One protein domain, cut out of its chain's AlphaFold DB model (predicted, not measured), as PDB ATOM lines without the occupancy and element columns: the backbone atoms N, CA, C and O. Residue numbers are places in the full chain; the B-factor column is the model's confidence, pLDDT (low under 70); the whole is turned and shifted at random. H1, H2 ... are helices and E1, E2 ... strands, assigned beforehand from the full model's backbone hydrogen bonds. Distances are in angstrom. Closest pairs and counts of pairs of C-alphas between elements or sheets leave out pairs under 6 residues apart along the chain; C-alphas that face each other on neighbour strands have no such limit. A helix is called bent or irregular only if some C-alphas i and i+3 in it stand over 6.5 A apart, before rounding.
ATOM      1  N   PRO A   2      25.205 -16.010   7.496       32.94
ATOM      2  CA  PRO A   2      24.919 -14.906   6.583       32.94
ATOM      3  C   PRO A   2      25.593 -13.601   7.029       32.94
ATOM      4  O   PRO A   2      25.621 -13.268   8.213       32.94
ATOM      5  N   ALA A   3      26.170 -12.900   6.053       37.91
ATOM      6  CA  ALA A   3      26.853 -11.623   6.207       37.91
ATOM      7  C   ALA A   3      25.860 -10.521   6.613       37.91
ATOM      8  O   ALA A   3      24.819 -10.378   5.979       37.91
ATOM      9  N   GLY A   4      26.183  -9.740   7.649       40.62
ATOM     10  CA  GLY A   4      25.388  -8.559   8.018       40.62
ATOM     11  C   GLY A   4      25.481  -8.114   9.478       40.62
ATOM     12  O   GLY A   4      25.209  -6.957   9.773       40.62
ATOM     13  N   TYR A   5      25.915  -8.980  10.392       41.44
ATOM     14  CA  TYR A   5      26.038  -8.623  11.808       41.44
ATOM     15  C   TYR A   5      27.487  -8.259  12.118       41.44
ATOM     16  O   TYR A   5      28.295  -9.129  12.410       41.44
ATOM     17  N   GLY A   6      27.847  -6.987  11.997       48.84
ATOM     18  CA  GLY A   6      29.164  -6.487  12.381       48.84
ATOM     19  C   GLY A   6      29.150  -4.972  12.529       48.84
ATOM     20  O   GLY A   6      28.382  -4.288  11.855       48.84
ATOM     21  N   TYR A   7      29.984  -4.442  13.421       49.22
ATOM     22  CA  TYR A   7      30.062  -3.007  13.702       49.22
ATOM     23  C   TYR A   7      31.286  -2.413  13.000       49.22
ATOM     24  O   TYR A   7      32.384  -2.972  13.066       49.22
ATOM     25  N   ALA A   8      31.108  -1.280  12.317       48.75
ATOM     26  CA  ALA A   8      32.198  -0.544  11.685       48.75
ATOM     27  C   ALA A   8      32.634   0.621  12.580       48.75
ATOM     28  O   ALA A   8      31.822   1.467  12.950       48.75
ATOM     29  N   VAL A   9      33.925   0.685  12.907       50.72
ATOM     30  CA  VAL A   9      34.497   1.726  13.770       50.72
ATOM     31  C   VAL A   9      35.629   2.432  13.035       50.72
ATOM     32  O   VAL A   9      36.465   1.803  12.382       50.72
ATOM     33  N   LYS A  10      35.662   3.763  13.130       47.81
ATOM     34  CA  LYS A  10      36.687   4.589  12.489       47.81
ATOM     35  C   LYS A  10      37.898   4.740  13.413       47.81
ATOM     36  O   LYS A  10      37.828   5.459  14.406       47.81
ATOM     37  N   GLN A  11      39.015   4.095  13.077       53.81
ATOM     38  CA  GLN A  11      40.291   4.205  13.798       53.81
ATOM     39  C   GLN A  11      41.366   4.802  12.882       53.81
ATOM     40  O   GLN A  11      41.515   4.384  11.735       53.81
ATOM     41  N   ASN A  12      42.102   5.808  13.369       47.00
ATOM     42  CA  ASN A  12      43.152   6.515  12.613       47.00
ATOM     43  C   ASN A  12      42.712   6.955  11.201       47.00
ATOM     44  O   ASN A  12      43.464   6.871  10.233       47.00
ATOM     45  N   GLY A  13      41.455   7.394  11.071       47.97
ATOM     46  CA  GLY A  13      40.885   7.865   9.807       47.97
ATOM     47  C   GLY A  13      40.389   6.775   8.847       47.97
ATOM     48  O   GLY A  13      39.733   7.131   7.869       47.97
ATOM     49  N   LYS A  14      40.612   5.483   9.129       44.62
ATOM     50  CA  LYS A  14      40.131   4.349   8.319       44.62
ATOM     51  C   LYS A  14      38.979   3.614   9.010       44.62
ATOM     52  O   LYS A  14      38.950   3.502  10.234       44.62
ATOM     53  N   TRP A  15      38.018   3.143   8.221       54.31
ATOM     54  CA  TRP A  15      36.899   2.335   8.707       54.31
ATOM     55  C   TRP A  15      37.313   0.868   8.765       54.31
ATOM     56  O   TRP A  15      37.681   0.302   7.741       54.31
ATOM     57  N   ASN A  16      37.233   0.271   9.952       59.78
ATOM     58  CA  ASN A  16      37.489  -1.150  10.168       59.78
ATOM     59  C   ASN A  16      36.188  -1.819  10.621       59.78
ATOM     60  O   ASN A  16      35.506  -1.296  11.505       59.78
ATOM     61  N   ALA A  17      35.834  -2.947  10.008       60.00
ATOM     62  CA  ALA A  17      34.632  -3.710  10.334       60.00
ATOM     63  C   ALA A  17      34.989  -4.917  11.211       60.00
ATOM     64  O   ALA A  17      35.921  -5.654  10.893       60.00
ATOM     65  N   PHE A  18      34.241  -5.117  12.296       59.91
ATOM     66  CA  PHE A  18      34.449  -6.212  13.244       59.91
ATOM     67  C   PHE A  18      33.222  -7.117  13.316       59.91
ATOM     68  O   PHE A  18      32.084  -6.646  13.244       59.91
ATOM     69  N   CYS A  19      33.460  -8.418  13.493       60.22
ATOM     70  CA  CYS A  19      32.407  -9.378  13.808       60.22
ATOM     71  C   CYS A  19      31.932  -9.199  15.272       60.22
ATOM     72  O   CYS A  19      32.716  -8.709  16.088       60.22
ATOM     73  N   PRO A  20      30.706  -9.612  15.649       52.47
ATOM     74  CA  PRO A  20      30.133  -9.356  16.975       52.47
ATOM     75  C   PRO A  20      30.910 -10.044  18.104       52.47
ATOM     76  O   PRO A  20      30.961  -9.540  19.216       52.47
ATOM     77  N   THR A  21      31.566 -11.166  17.803       56.44
ATOM     78  CA  THR A  21      32.444 -11.912  18.717       56.44
ATOM     79  C   THR A  21      33.909 -11.466  18.666       56.44
ATOM     80  O   THR A  21      34.714 -11.929  19.465       56.44
ATOM     81  N   CYS A  22      34.271 -10.575  17.738       57.59
ATOM     82  CA  CYS A  22      35.642 -10.122  17.483       57.59
ATOM     83  C   CYS A  22      35.895  -8.686  17.981       57.59
ATOM     84  O   CYS A  22      36.934  -8.102  17.662       57.59
ATOM     85  N   VAL A  23      34.929  -8.078  18.679       54.78
ATOM     86  CA  VAL A  23      35.032  -6.710  19.201       54.78
ATOM     87  C   VAL A  23      36.086  -6.696  20.320       54.78
ATOM     88  O   VAL A  23      35.939  -7.435  21.288       54.78
ATOM     89  N   PRO A  24      37.165  -5.897  20.218       55.22
ATOM     90  CA  PRO A  24      38.175  -5.824  21.272       55.22
ATOM     91  C   PRO A  24      37.574  -5.329  22.600       55.22
ATOM     92  O   PRO A  24      36.900  -4.301  22.599       55.22
ATOM     93  N   GLU A  25      37.903  -5.965  23.733       48.19
ATOM     94  CA  GLU A  25      37.439  -5.581  25.091       48.19
ATOM     95  C   GLU A  25      37.662  -4.093  25.424       48.19
ATOM     96  O   GLU A  25      36.890  -3.478  26.155       48.19
ATOM     97  N   LYS A  26      38.673  -3.452  24.819       45.03
ATOM     98  CA  LYS A  26      38.921  -2.005  24.961       45.03
ATOM     99  C   LYS A  26      37.784  -1.108  24.447       45.03
ATOM    100  O   LYS A  26      37.824   0.090  24.714       45.03
ATOM    101  N   ILE A  27      36.810  -1.637  23.703       45.62
ATOM    102  CA  ILE A  27      35.663  -0.875  23.186       45.62
ATOM    103  C   ILE A  27      34.507  -0.826  24.201       45.62
ATOM    104  O   ILE A  27      33.771   0.159  24.210       45.62
ATOM    105  N   GLU A  28      34.395  -1.792  25.120       40.09
ATOM    106  CA  GLU A  28      33.355  -1.772  26.167       40.09
ATOM    107  C   GLU A  28      33.615  -0.717  27.259       40.09
ATOM    108  O   GLU A  28      32.707  -0.320  27.985       40.09
ATOM    109  N   ALA A  29      34.826  -0.162  27.325       41.69
ATOM    110  CA  ALA A  29      35.201   0.854  28.302       41.69
ATOM    111  C   ALA A  29      35.253   2.273  27.703       41.69
ATOM    112  O   ALA A  29      36.322   2.873  27.627       41.69
ATOM    113  N   SER A  30      34.116   2.849  27.282       38.53
ATOM    114  CA  SER A  30      34.004   4.322  27.152       38.53
ATOM    115  C   SER A  30      32.573   4.879  27.106       38.53
ATOM    116  O   SER A  30      32.291   5.818  26.364       38.53
ATOM    117  N   VAL A  31      31.659   4.381  27.943       39.44
ATOM    118  CA  VAL A  31      30.423   5.128  28.251       39.44
ATOM    119  C   VAL A  31      30.328   5.372  29.751       39.44
ATOM    120  O   VAL A  31      29.509   4.808  30.459       39.44
ATOM    121  N   SER A  32      31.162   6.284  30.238       37.84
ATOM    122  CA  SER A  32      30.622   7.283  31.152       37.84
ATOM    123  C   SER A  32      30.827   8.631  30.476       37.84
ATOM    124  O   SER A  32      31.935   9.159  30.387       37.84
ATOM    125  N   ALA A  33      29.748   9.174  29.906       39.66
ATOM    126  CA  ALA A  33      29.687  10.617  29.741       39.66
ATOM    127  C   ALA A  33      29.953  11.218  31.132       39.66
ATOM    128  O   ALA A  33      29.476  10.637  32.113       39.66
ATOM    129  N   PRO A  34      30.709  12.322  31.268       40.88
ATOM    130  CA  PRO A  34      30.809  12.977  32.562       40.88
ATOM    131  C   PRO A  34      29.379  13.248  33.040       40.88
ATOM    132  O   PRO A  34      28.648  14.012  32.413       40.88
ATOM    133  N   ALA A  35      28.969  12.566  34.113       53.28
ATOM    134  CA  ALA A  35      27.621  12.674  34.672       53.28
ATOM    135  C   ALA A  35      27.319  14.106  35.146       53.28
ATOM    136  O   ALA A  35      26.171  14.478  35.366       53.28
ATOM    137  N   VAL A  36      28.369  14.919  35.280       67.56
ATOM    138  CA  VAL A  36      28.330  16.247  35.864       67.56
ATOM    139  C   VAL A  36      28.463  17.295  34.769       67.56
ATOM    140  O   VAL A  36      29.501  17.421  34.112       67.56
ATOM    141  N   ARG A  37      27.401  18.083  34.604       85.94
ATOM    142  CA  ARG A  37      27.457  19.351  33.885       85.94
ATOM    143  C   ARG A  37      28.092  20.379  34.813       85.94
ATOM    144  O   ARG A  37      27.526  20.656  35.863       85.94
ATOM    145  N   LYS A  38      29.252  20.932  34.466       91.19
ATOM    146  CA  LYS A  38      29.979  21.859  35.351       91.19
ATOM    147  C   LYS A  38      30.593  23.033  34.609       91.19
ATOM    148  O   LYS A  38      30.971  22.902  33.446       91.19
ATOM    149  N   LEU A  39      30.730  24.145  35.320       92.88
ATOM    150  CA  LEU A  39      31.461  25.340  34.922       92.88
ATOM    151  C   LEU A  39      32.601  25.574  35.921       92.88
ATOM    152  O   LEU A  39      32.361  25.876  37.092       92.88
ATOM    153  N   THR A  40      33.836  25.418  35.455       92.00
ATOM    154  CA  THR A  40      35.054  25.576  36.262       92.00
ATOM    155  C   THR A  40      35.461  27.044  36.414       92.00
ATOM    156  O   THR A  40      35.063  27.893  35.617       92.00
ATOM    157  N   ALA A  41      36.284  27.354  37.423       90.06
ATOM    158  CA  ALA A  41      36.734  28.720  37.720       90.06
ATOM    159  C   ALA A  41      37.530  29.380  36.576       90.06
ATOM    160  O   ALA A  41      37.472  30.597  36.412       90.06
ATOM    161  N   ASP A  42      38.228  28.587  35.756       90.75
ATOM    162  CA  ASP A  42      38.947  29.029  34.553       90.75
ATOM    163  C   ASP A  42      38.042  29.190  33.318       90.75
ATOM    164  O   ASP A  42      38.527  29.532  32.242       90.75
ATOM    165  N   GLY A  43      36.724  29.013  33.470       91.38
ATOM    166  CA  GLY A  43      35.749  29.278  32.414       91.38
ATOM    167  C   GLY A  43      35.543  28.115  31.452       91.38
ATOM    168  O   GLY A  43      35.203  28.350  30.297       91.38
ATOM    169  N   LYS A  44      35.722  26.866  31.891       92.75
ATOM    170  CA  LYS A  44      35.455  25.689  31.056       92.75
ATOM    171  C   LYS A  44      34.117  25.066  31.418       92.75
ATOM    172  O   LYS A  44      33.856  24.724  32.572       92.75
ATOM    173  N   VAL A  45      33.267  24.896  30.412       91.69
ATOM    174  CA  VAL A  45      31.968  24.232  30.529       91.69
ATOM    175  C   VAL A  45      32.080  22.809  30.002       91.69
ATOM    176  O   VAL A  45      32.316  22.583  28.811       91.69
ATOM    177  N   PHE A  46      31.858  21.851  30.894       87.81
ATOM    178  CA  PHE A  46      31.769  20.432  30.576       87.81
ATOM    179  C   PHE A  46      30.304  20.014  30.594       87.81
ATOM    180  O   PHE A  46      29.593  20.260  31.566       87.81
ATOM    181  N   THR A  47      29.851  19.384  29.517       83.50
ATOM    182  CA  THR A  47      28.496  18.845  29.389       83.50
ATOM    183  C   THR A  47      28.511  17.670  28.415       83.50
ATOM    184  O   THR A  47      29.287  17.700  27.454       83.50
ATOM    185  N   PRO A  48      27.650  16.653  28.600       78.50
ATOM    186  CA  PRO A  48      27.344  15.697  27.545       78.50
ATOM    187  C   PRO A  48      26.864  16.407  26.274       78.50
ATOM    188  O   PRO A  48      26.302  17.507  26.339       78.50
ATOM    189  N   TYR A  49      27.083  15.776  25.120       76.69
ATOM    190  CA  TYR A  49      26.552  16.281  23.860       76.69
ATOM    191  C   TYR A  49      25.028  16.146  23.853       76.69
ATOM    192  O   TYR A  49      24.501  15.037  23.884       76.69
ATOM    193  N   ASP A  50      24.338  17.279  23.791       76.19
ATOM    194  CA  ASP A  50      22.888  17.358  23.658       76.19
ATOM    195  C   ASP A  50      22.561  18.495  22.667       76.19
ATOM    196  O   ASP A  50      22.929  19.653  22.906       76.19
ATOM    197  N   PRO A  51      21.928  18.193  21.518       73.56
ATOM    198  CA  PRO A  51      21.628  19.197  20.504       73.56
ATOM    199  C   PRO A  51      20.666  20.288  21.002       73.56
ATOM    200  O   PRO A  51      20.737  21.412  20.507       73.56
ATOM    201  N   ASN A  52      19.829  20.004  22.008       76.31
ATOM    202  CA  ASN A  52      18.861  20.958  22.553       76.31
ATOM    203  C   ASN A  52      19.526  22.047  23.400       76.31
ATOM    204  O   ASN A  52      19.014  23.153  23.506       76.31
ATOM    205  N   ILE A  53      20.692  21.787  23.990       82.44
ATOM    206  CA  ILE A  53      21.412  22.797  24.785       82.44
ATOM    207  C   ILE A  53      22.434  23.588  23.961       82.44
ATOM    208  O   ILE A  53      22.933  24.614  24.432       82.44
ATOM    209  N   LEU A  54      22.734  23.158  22.726       81.88
ATOM    210  CA  LEU A  54      23.686  23.841  21.841       81.88
ATOM    211  C   LEU A  54      23.378  25.333  21.645       81.88
ATOM    212  O   LEU A  54      24.336  26.113  21.675       81.88
ATOM    213  N   PRO A  55      22.108  25.773  21.496       84.12
ATOM    214  CA  PRO A  55      21.806  27.195  21.388       84.12
ATOM    215  C   PRO A  55      22.274  28.005  22.603       84.12
ATOM    216  O   PRO A  55      22.871  29.071  22.445       84.12
ATOM    217  N   LEU A  56      22.080  27.477  23.819       85.75
ATOM    218  CA  LEU A  56      22.542  28.123  25.049       85.75
ATOM    219  C   LEU A  56      24.063  28.078  25.180       85.75
ATOM    220  O   LEU A  56      24.664  29.106  25.492       85.75
ATOM    221  N   LEU A  57      24.697  26.941  24.879       87.06
ATOM    222  CA  LEU A  57      26.156  26.807  24.925       87.06
ATOM    223  C   LEU A  57      26.839  27.824  24.005       87.06
ATOM    224  O   LEU A  57      27.745  28.549  24.412       87.06
ATOM    225  N   ARG A  58      26.335  27.959  22.776       86.75
ATOM    226  CA  ARG A  58      26.819  28.946  21.804       86.75
ATOM    227  C   ARG A  58      26.526  30.385  22.197       86.75
ATOM    228  O   ARG A  58      27.135  31.274  21.607       86.75
ATOM    229  N   SER A  59      25.613  30.614  23.143       86.69
ATOM    230  CA  SER A  59      25.228  31.936  23.645       86.69
ATOM    231  C   SER A  59      26.064  32.421  24.835       86.69
ATOM    232  O   SER A  59      26.011  33.615  25.141       86.69
ATOM    233  N   PHE A  60      26.909  31.578  25.447       89.56
ATOM    234  CA  PHE A  60      27.836  32.031  26.495       89.56
ATOM    235  C   PHE A  60      28.731  33.173  25.994       89.56
ATOM    236  O   PHE A  60      29.218  33.108  24.859       89.56
ATOM    237  N   PRO A  61      28.972  34.230  26.787       87.44
ATOM    238  CA  PRO A  61      29.992  35.219  26.457       87.44
ATOM    239  C   PRO A  61      31.345  34.530  26.236       87.44
ATOM    240  O   PRO A  61      31.736  33.667  27.016       87.44
ATOM    241  N   GLY A  62      32.039  34.856  25.143       85.81
ATOM    242  CA  GLY A  62      33.332  34.245  24.807       85.81
ATOM    243  C   GLY A  62      33.300  32.785  24.325       85.81
ATOM    244  O   GLY A  62      34.370  32.262  24.036       85.81
ATOM    245  N   ALA A  63      32.121  32.160  24.183       89.44
ATOM    246  CA  ALA A  63      31.965  30.739  23.849       89.44
ATOM    247  C   ALA A  63      32.825  30.271  22.661       89.44
ATOM    248  O   ALA A  63      32.632  30.726  21.524       89.44
ATOM    249  N   ARG A  64      33.716  29.306  22.900       88.31
ATOM    250  CA  ARG A  64      34.491  28.600  21.868       88.31
ATOM    251  C   ARG A  64      34.558  27.115  22.190       88.31
ATOM    252  O   ARG A  64      34.782  26.739  23.330       88.31
ATOM    253  N   TRP A  65      34.363  26.273  21.182       88.88
ATOM    254  CA  TRP A  65      34.563  24.836  21.345       88.88
ATOM    255  C   TRP A  65      36.060  24.523  21.372       88.88
ATOM    256  O   TRP A  65      36.776  24.907  20.446       88.88
ATOM    257  N   ASN A  66      36.501  23.800  22.400       85.06
ATOM    258  CA  ASN A  66      37.860  23.304  22.559       85.06
ATOM    259  C   ASN A  66      37.899  21.802  22.224       85.06
ATOM    260  O   ASN A  66      37.457  20.980  23.031       85.06
ATOM    261  N   PRO A  67      38.425  21.401  21.051       78.38
ATOM    262  CA  PRO A  67      38.467  19.995  20.658       78.38
ATOM    263  C   PRO A  67      39.412  19.144  21.511       78.38
ATOM    264  O   PRO A  67      39.202  17.935  21.602       78.38
ATOM    265  N   GLY A  68      40.449  19.756  22.097       77.19
ATOM    266  CA  GLY A  68      41.467  19.056  22.878       77.19
ATOM    267  C   GLY A  68      40.906  18.543  24.199       77.19
ATOM    268  O   GLY A  68      41.017  17.357  24.497       77.19
ATOM    269  N   GLU A  69      40.234  19.421  24.942       79.75
ATOM    270  CA  GLU A  69      39.619  19.088  26.236       79.75
ATOM    271  C   GLU A  69      38.140  18.681  26.128       79.75
ATOM    272  O   GLU A  69      37.537  18.258  27.112       79.75
ATOM    273  N   ARG A  70      37.558  18.771  24.923       82.69
ATOM    274  CA  ARG A  70      36.140  18.488  24.638       82.69
ATOM    275  C   ARG A  70      35.190  19.285  25.539       82.69
ATOM    276  O   ARG A  70      34.208  18.754  26.056       82.69
ATOM    277  N   CYS A  71      35.484  20.569  25.702       87.94
ATOM    278  CA  CYS A  71      34.711  21.500  26.517       87.94
ATOM    279  C   CYS A  71      34.435  22.799  25.754       87.94
ATOM    280  O   CYS A  71      34.969  23.036  24.667       87.94
ATOM    281  N   TRP A  72      33.588  23.650  26.327       92.56
ATOM    282  CA  TRP A  72      33.418  25.021  25.852       92.56
ATOM    283  C   TRP A  72      34.205  25.980  26.736       92.56
ATOM    284  O   TRP A  72      33.987  26.004  27.943       92.56
ATOM    285  N   ASP A  73      35.071  26.789  26.136       92.00
ATOM    286  CA  ASP A  73      35.704  27.922  26.807       92.00
ATOM    287  C   ASP A  73      34.731  29.108  26.812       92.00
ATOM    288  O   ASP A  73      34.165  29.453  25.769       92.00
ATOM    289  N   VAL A  74      34.529  29.733  27.973       93.50
ATOM    290  CA  VAL A  74      33.646  30.890  28.179       93.50
ATOM    291  C   VAL A  74      34.372  32.012  28.926       93.50
ATOM    292  O   VAL A  74      35.410  31.815  29.550       93.50
ATOM    293  N   SER A  75      33.827  33.226  28.854       90.44
ATOM    294  CA  SER A  75      34.387  34.404  29.521       90.44
ATOM    295  C   SER A  75      34.331  34.261  31.042       90.44
ATOM    296  O   SER A  75      33.281  33.969  31.611       90.44
ATOM    297  N   THR A  76      35.445  34.541  31.712       89.19
ATOM    298  CA  THR A  76      35.531  34.638  33.180       89.19
ATOM    299  C   THR A  76      35.514  36.083  33.675       89.19
ATOM    300  O   THR A  76      35.567  36.318  34.883       89.19
ATOM    301  N   SER A  77      35.420  37.060  32.767       87.62
ATOM    302  CA  SER A  77      35.436  38.484  33.112       87.62
ATOM    303  C   SER A  77      34.262  38.876  34.018       87.62
ATOM    304  O   SER A  77      33.161  38.329  33.909       87.62
ATOM    305  N   GLN A  78      34.476  39.868  34.892       83.31
ATOM    306  CA  GLN A  78      33.408  40.399  35.750       83.31
ATOM    307  C   GLN A  78      32.242  40.968  34.925       83.31
ATOM    308  O   GLN A  78      31.078  40.790  35.278       83.31
ATOM    309  N   SER A  79      32.535  41.580  33.772       80.69
ATOM    310  CA  SER A  79      31.532  42.194  32.892       80.69
ATOM    311  C   SER A  79      30.544  41.223  32.260       80.69
ATOM    312  O   SER A  79      29.453  41.639  31.863       80.69
ATOM    313  N   ASP A  80      30.928  39.953  32.168       86.06
ATOM    314  CA  ASP A  80      30.124  38.891  31.573       86.06
ATOM    315  C   ASP A  80      29.555  37.941  32.633       86.06
ATOM    316  O   ASP A  80      28.710  37.099  32.320       86.06
ATOM    317  N   ARG A  81      29.986  38.087  33.895       87.38
ATOM    318  CA  ARG A  81      29.736  37.114  34.960       87.38
ATOM    319  C   ARG A  81      28.257  36.857  35.187       87.38
ATOM    320  O   ARG A  81      27.837  35.707  35.229       87.38
ATOM    321  N   PHE A  82      27.462  37.922  35.260       84.50
ATOM    322  CA  PHE A  82      26.014  37.816  35.424       84.50
ATOM    323  C   PHE A  82      25.382  36.956  34.320       84.50
ATOM    324  O   PHE A  82      24.612  36.040  34.600       84.50
ATOM    325  N   ARG A  83      25.768  37.183  33.059       85.88
ATOM    326  CA  ARG A  83      25.231  36.431  31.919       85.88
ATOM    327  C   ARG A  83      25.699  34.977  31.913       85.88
ATOM    328  O   ARG A  83      24.911  34.091  31.595       85.88
ATOM    329  N   VAL A  84      26.961  34.732  32.262       87.88
ATOM    330  CA  VAL A  84      27.517  33.379  32.407       87.88
ATOM    331  C   VAL A  84      26.729  32.593  33.453       87.88
ATOM    332  O   VAL A  84      26.301  31.479  33.167       87.88
ATOM    333  N   LEU A  85      26.467  33.187  34.620       87.06
ATOM    334  CA  LEU A  85      25.701  32.547  35.690       87.06
ATOM    335  C   LEU A  85      24.253  32.255  35.273       87.06
ATOM    336  O   LEU A  85      23.783  31.147  35.498       87.06
ATOM    337  N   GLN A  86      23.585  33.183  34.581       85.81
ATOM    338  CA  GLN A  86      22.231  32.953  34.060       85.81
ATOM    339  C   GLN A  86      22.153  31.765  33.091       85.81
ATOM    340  O   GLN A  86      21.219  30.969  33.143       85.81
ATOM    341  N   ILE A  87      23.107  31.649  32.159       86.50
ATOM    342  CA  ILE A  87      23.120  30.522  31.214       86.50
ATOM    343  C   ILE A  87      23.479  29.228  31.952       86.50
ATOM    344  O   ILE A  87      22.880  28.189  31.682       86.50
ATOM    345  N   ALA A  88      24.425  29.288  32.890       88.50
ATOM    346  CA  ALA A  88      24.817  28.146  33.705       88.50
ATOM    347  C   ALA A  88      23.641  27.598  34.530       88.50
ATOM    348  O   ALA A  88      23.435  26.389  34.559       88.50
ATOM    349  N   GLU A  89      22.827  28.474  35.118       86.69
ATOM    350  CA  GLU A  89      21.601  28.108  35.830       86.69
ATOM    351  C   GLU A  89      20.579  27.439  34.901       86.69
ATOM    352  O   GLU A  89      20.114  26.339  35.195       86.69
ATOM    353  N   LYS A  90      20.304  28.024  33.724       85.00
ATOM    354  CA  LYS A  90      19.413  27.418  32.712       85.00
ATOM    355  C   LYS A  90      19.867  26.029  32.259       85.00
ATOM    356  O   LYS A  90      19.041  25.200  31.891       85.00
ATOM    357  N   LEU A  91      21.176  25.801  32.226       85.69
ATOM    358  CA  LEU A  91      21.781  24.524  31.849       85.69
ATOM    359  C   LEU A  91      21.937  23.552  33.023       85.69
ATOM    360  O   LEU A  91      22.353  22.411  32.793       85.69
ATOM    361  N   GLN A  92      21.597  23.994  34.238       86.94
ATOM    362  CA  GLN A  92      21.765  23.260  35.491       86.94
ATOM    363  C   GLN A  92      23.226  22.829  35.706       86.94
ATOM    364  O   GLN A  92      23.509  21.679  36.032       86.94
ATOM    365  N   LEU A  93      24.170  23.744  35.458       87.56
ATOM    366  CA  LEU A  93      25.593  23.492  35.681       87.56
ATOM    367  C   LEU A  93      25.930  23.581  37.172       87.56
ATOM    368  O   LEU A  93      25.494  24.495  37.870       87.56
ATOM    369  N   GLU A  94      26.815  22.708  37.637       89.69
ATOM    370  CA  GLU A  94      27.554  22.916  38.874       89.69
ATOM    371  C   GLU A  94      28.577  24.044  38.664       89.69
ATOM    372  O   GLU A  94      29.493  23.933  37.847       89.69
ATOM    373  N   ILE A  95      28.394  25.161  39.367       90.56
ATOM    374  CA  ILE A  95      29.196  26.377  39.185       90.56
ATOM    375  C   ILE A  95      30.265  26.466  40.271       90.56
ATOM    376  O   ILE A  95      29.935  26.451  41.462       90.56
ATOM    377  N   ALA A  96      31.519  26.659  39.854       89.38
ATOM    378  CA  ALA A  96      32.639  26.940  40.746       89.38
ATOM    379  C   ALA A  96      32.330  28.118  41.710       89.38
ATOM    380  O   ALA A  96      31.841  29.161  41.255       89.38
ATOM    381  N   PRO A  97      32.578  27.997  43.031       87.19
ATOM    382  CA  PRO A  97      32.230  29.026  44.020       87.19
ATOM    383  C   PRO A  97      32.805  30.418  43.725       87.19
ATOM    384  O   PRO A  97      32.158  31.430  43.995       87.19
ATOM    385  N   GLU A  98      33.994  30.480  43.128       86.25
ATOM    386  CA  GLU A  98      34.681  31.705  42.716       86.25
ATOM    387  C   GLU A  98      33.878  32.478  41.668       86.25
ATOM    388  O   GLU A  98      33.935  33.709  41.608       86.25
ATOM    389  N   LEU A  99      33.092  31.763  40.853       84.31
ATOM    390  CA  LEU A  99      32.272  32.374  39.822       84.31
ATOM    391  C   LEU A  99      30.983  32.996  40.366       84.31
ATOM    392  O   LEU A  99      30.480  33.953  39.784       84.31
ATOM    393  N   LYS A 100      30.476  32.516  41.505       83.75
ATOM    394  CA  LYS A 100      29.209  32.989  42.092       83.75
ATOM    395  C   LYS A 100      29.295  34.402  42.677       83.75
ATOM    396  O   LYS A 100      28.266  35.038  42.880       83.75
ATOM    397  N   LYS A 101      30.503  34.899  42.949       81.06
ATOM    398  CA  LYS A 101      30.718  36.258  43.459       81.06
ATOM    399  C   LYS A 101      30.614  37.262  42.309       81.06
ATOM    400  O   LYS A 101      31.397  37.193  41.363       81.06
ATOM    401  N   ILE A 102      29.655  38.181  42.409       79.94
ATOM    402  CA  ILE A 102      29.493  39.325  41.502       79.94
ATOM    403  C   ILE A 102      29.859  40.583  42.284       79.94
ATOM    404  O   ILE A 102      29.266  40.858  43.325       79.94
ATOM    405  N   GLU A 103      30.838  41.333  41.791       83.19
ATOM    406  CA  GLU A 103      31.199  42.632  42.360       83.19
ATOM    407  C   GLU A 103      30.128  43.666  42.013       83.19
ATOM    408  O   GLU A 103      29.788  43.850  40.843       83.19
ATOM    409  N   VAL A 104      29.596  44.346  43.027       86.00
ATOM    410  CA  VAL A 104      28.683  45.476  42.837       86.00
ATOM    411  C   VAL A 104      29.518  46.704  42.479       86.00
ATOM    412  O   VAL A 104      30.546  46.959  43.101       86.00
TER     413      VAL A 104
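AT A GLANCE: This is residues 2 to 104 of the 746 residues of the protein "DEAD/DEAH box helicase" of Candidatus Parcubacteria bacterium (UniProt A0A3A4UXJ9). With little regular structure, the model is a rod: a lone hairpin, E1 and E2, and a distant body with sheet E3 E5 E4 and helices H1 and H2, joined by residues 19 to 43. Of 103 printed residues, 38 are in named elements, mixed helices and strands, in order E1 E2 E3 H1 E4 E5 H2; both sheets are antiparallel. It is only just loose, close to extended: radius of gyration of the C-alphas 19.1 A, spans 70 by 22 by 21 A.

IN THESE COORDINATES: E1 is residues 7 to 11, 12.5 A, from C-alpha 7 at (30.062, -3.007, 13.702); E2 is residues 14 to 18, 13.0 A; E3 is residues 44 to 46, 6.4 A; H1 is residues 54 to 59, 8.4 A; E4 is residues 64 to 66, 6.3 A; E5 is residues 71 to 73, 6.5 A; H2 is residues 78 to 90, 19.3 A, ending with C-alpha 90 at (19.413, 27.418, 32.712). H2 is irregular: C-alphas 79 and 82 are 7.5 A apart.

HOW THE PARTS SIT: In hairpin E1 and E2, N 9 and O 16 are 2.9 A apart, within hydrogen-bond range, as are N 45 and O 72 of E3 and E5, 2.8 A, and N 66 and O 71 of hairpin E4 and E5, 2.8 A. E3, H1 and E4 form a split strand-helix-strand unit, two strands running the same way with E5 between them, its crossover right-handed. H1 only grazes this sheet, with residues 57 to 58; H2 is not on it. H1 and H2 only just touch, with 3 pairs of C-alphas within 8 A, H2 by residue 87 alone; the closest C-alphas, of Leu 56 and Ile 87, are 6.6 A apart. Every O i to N i+4 pair is within hydrogen-bond range in H1, 7 of 9 in H2.

THE WHOLE: The C-alphas farthest apart, of Pro 2 and Val 104, are 70.5 A apart. The printed part has no cut; the link E2 to E3 is long, and residues 2 to 36 have pLDDT under 70.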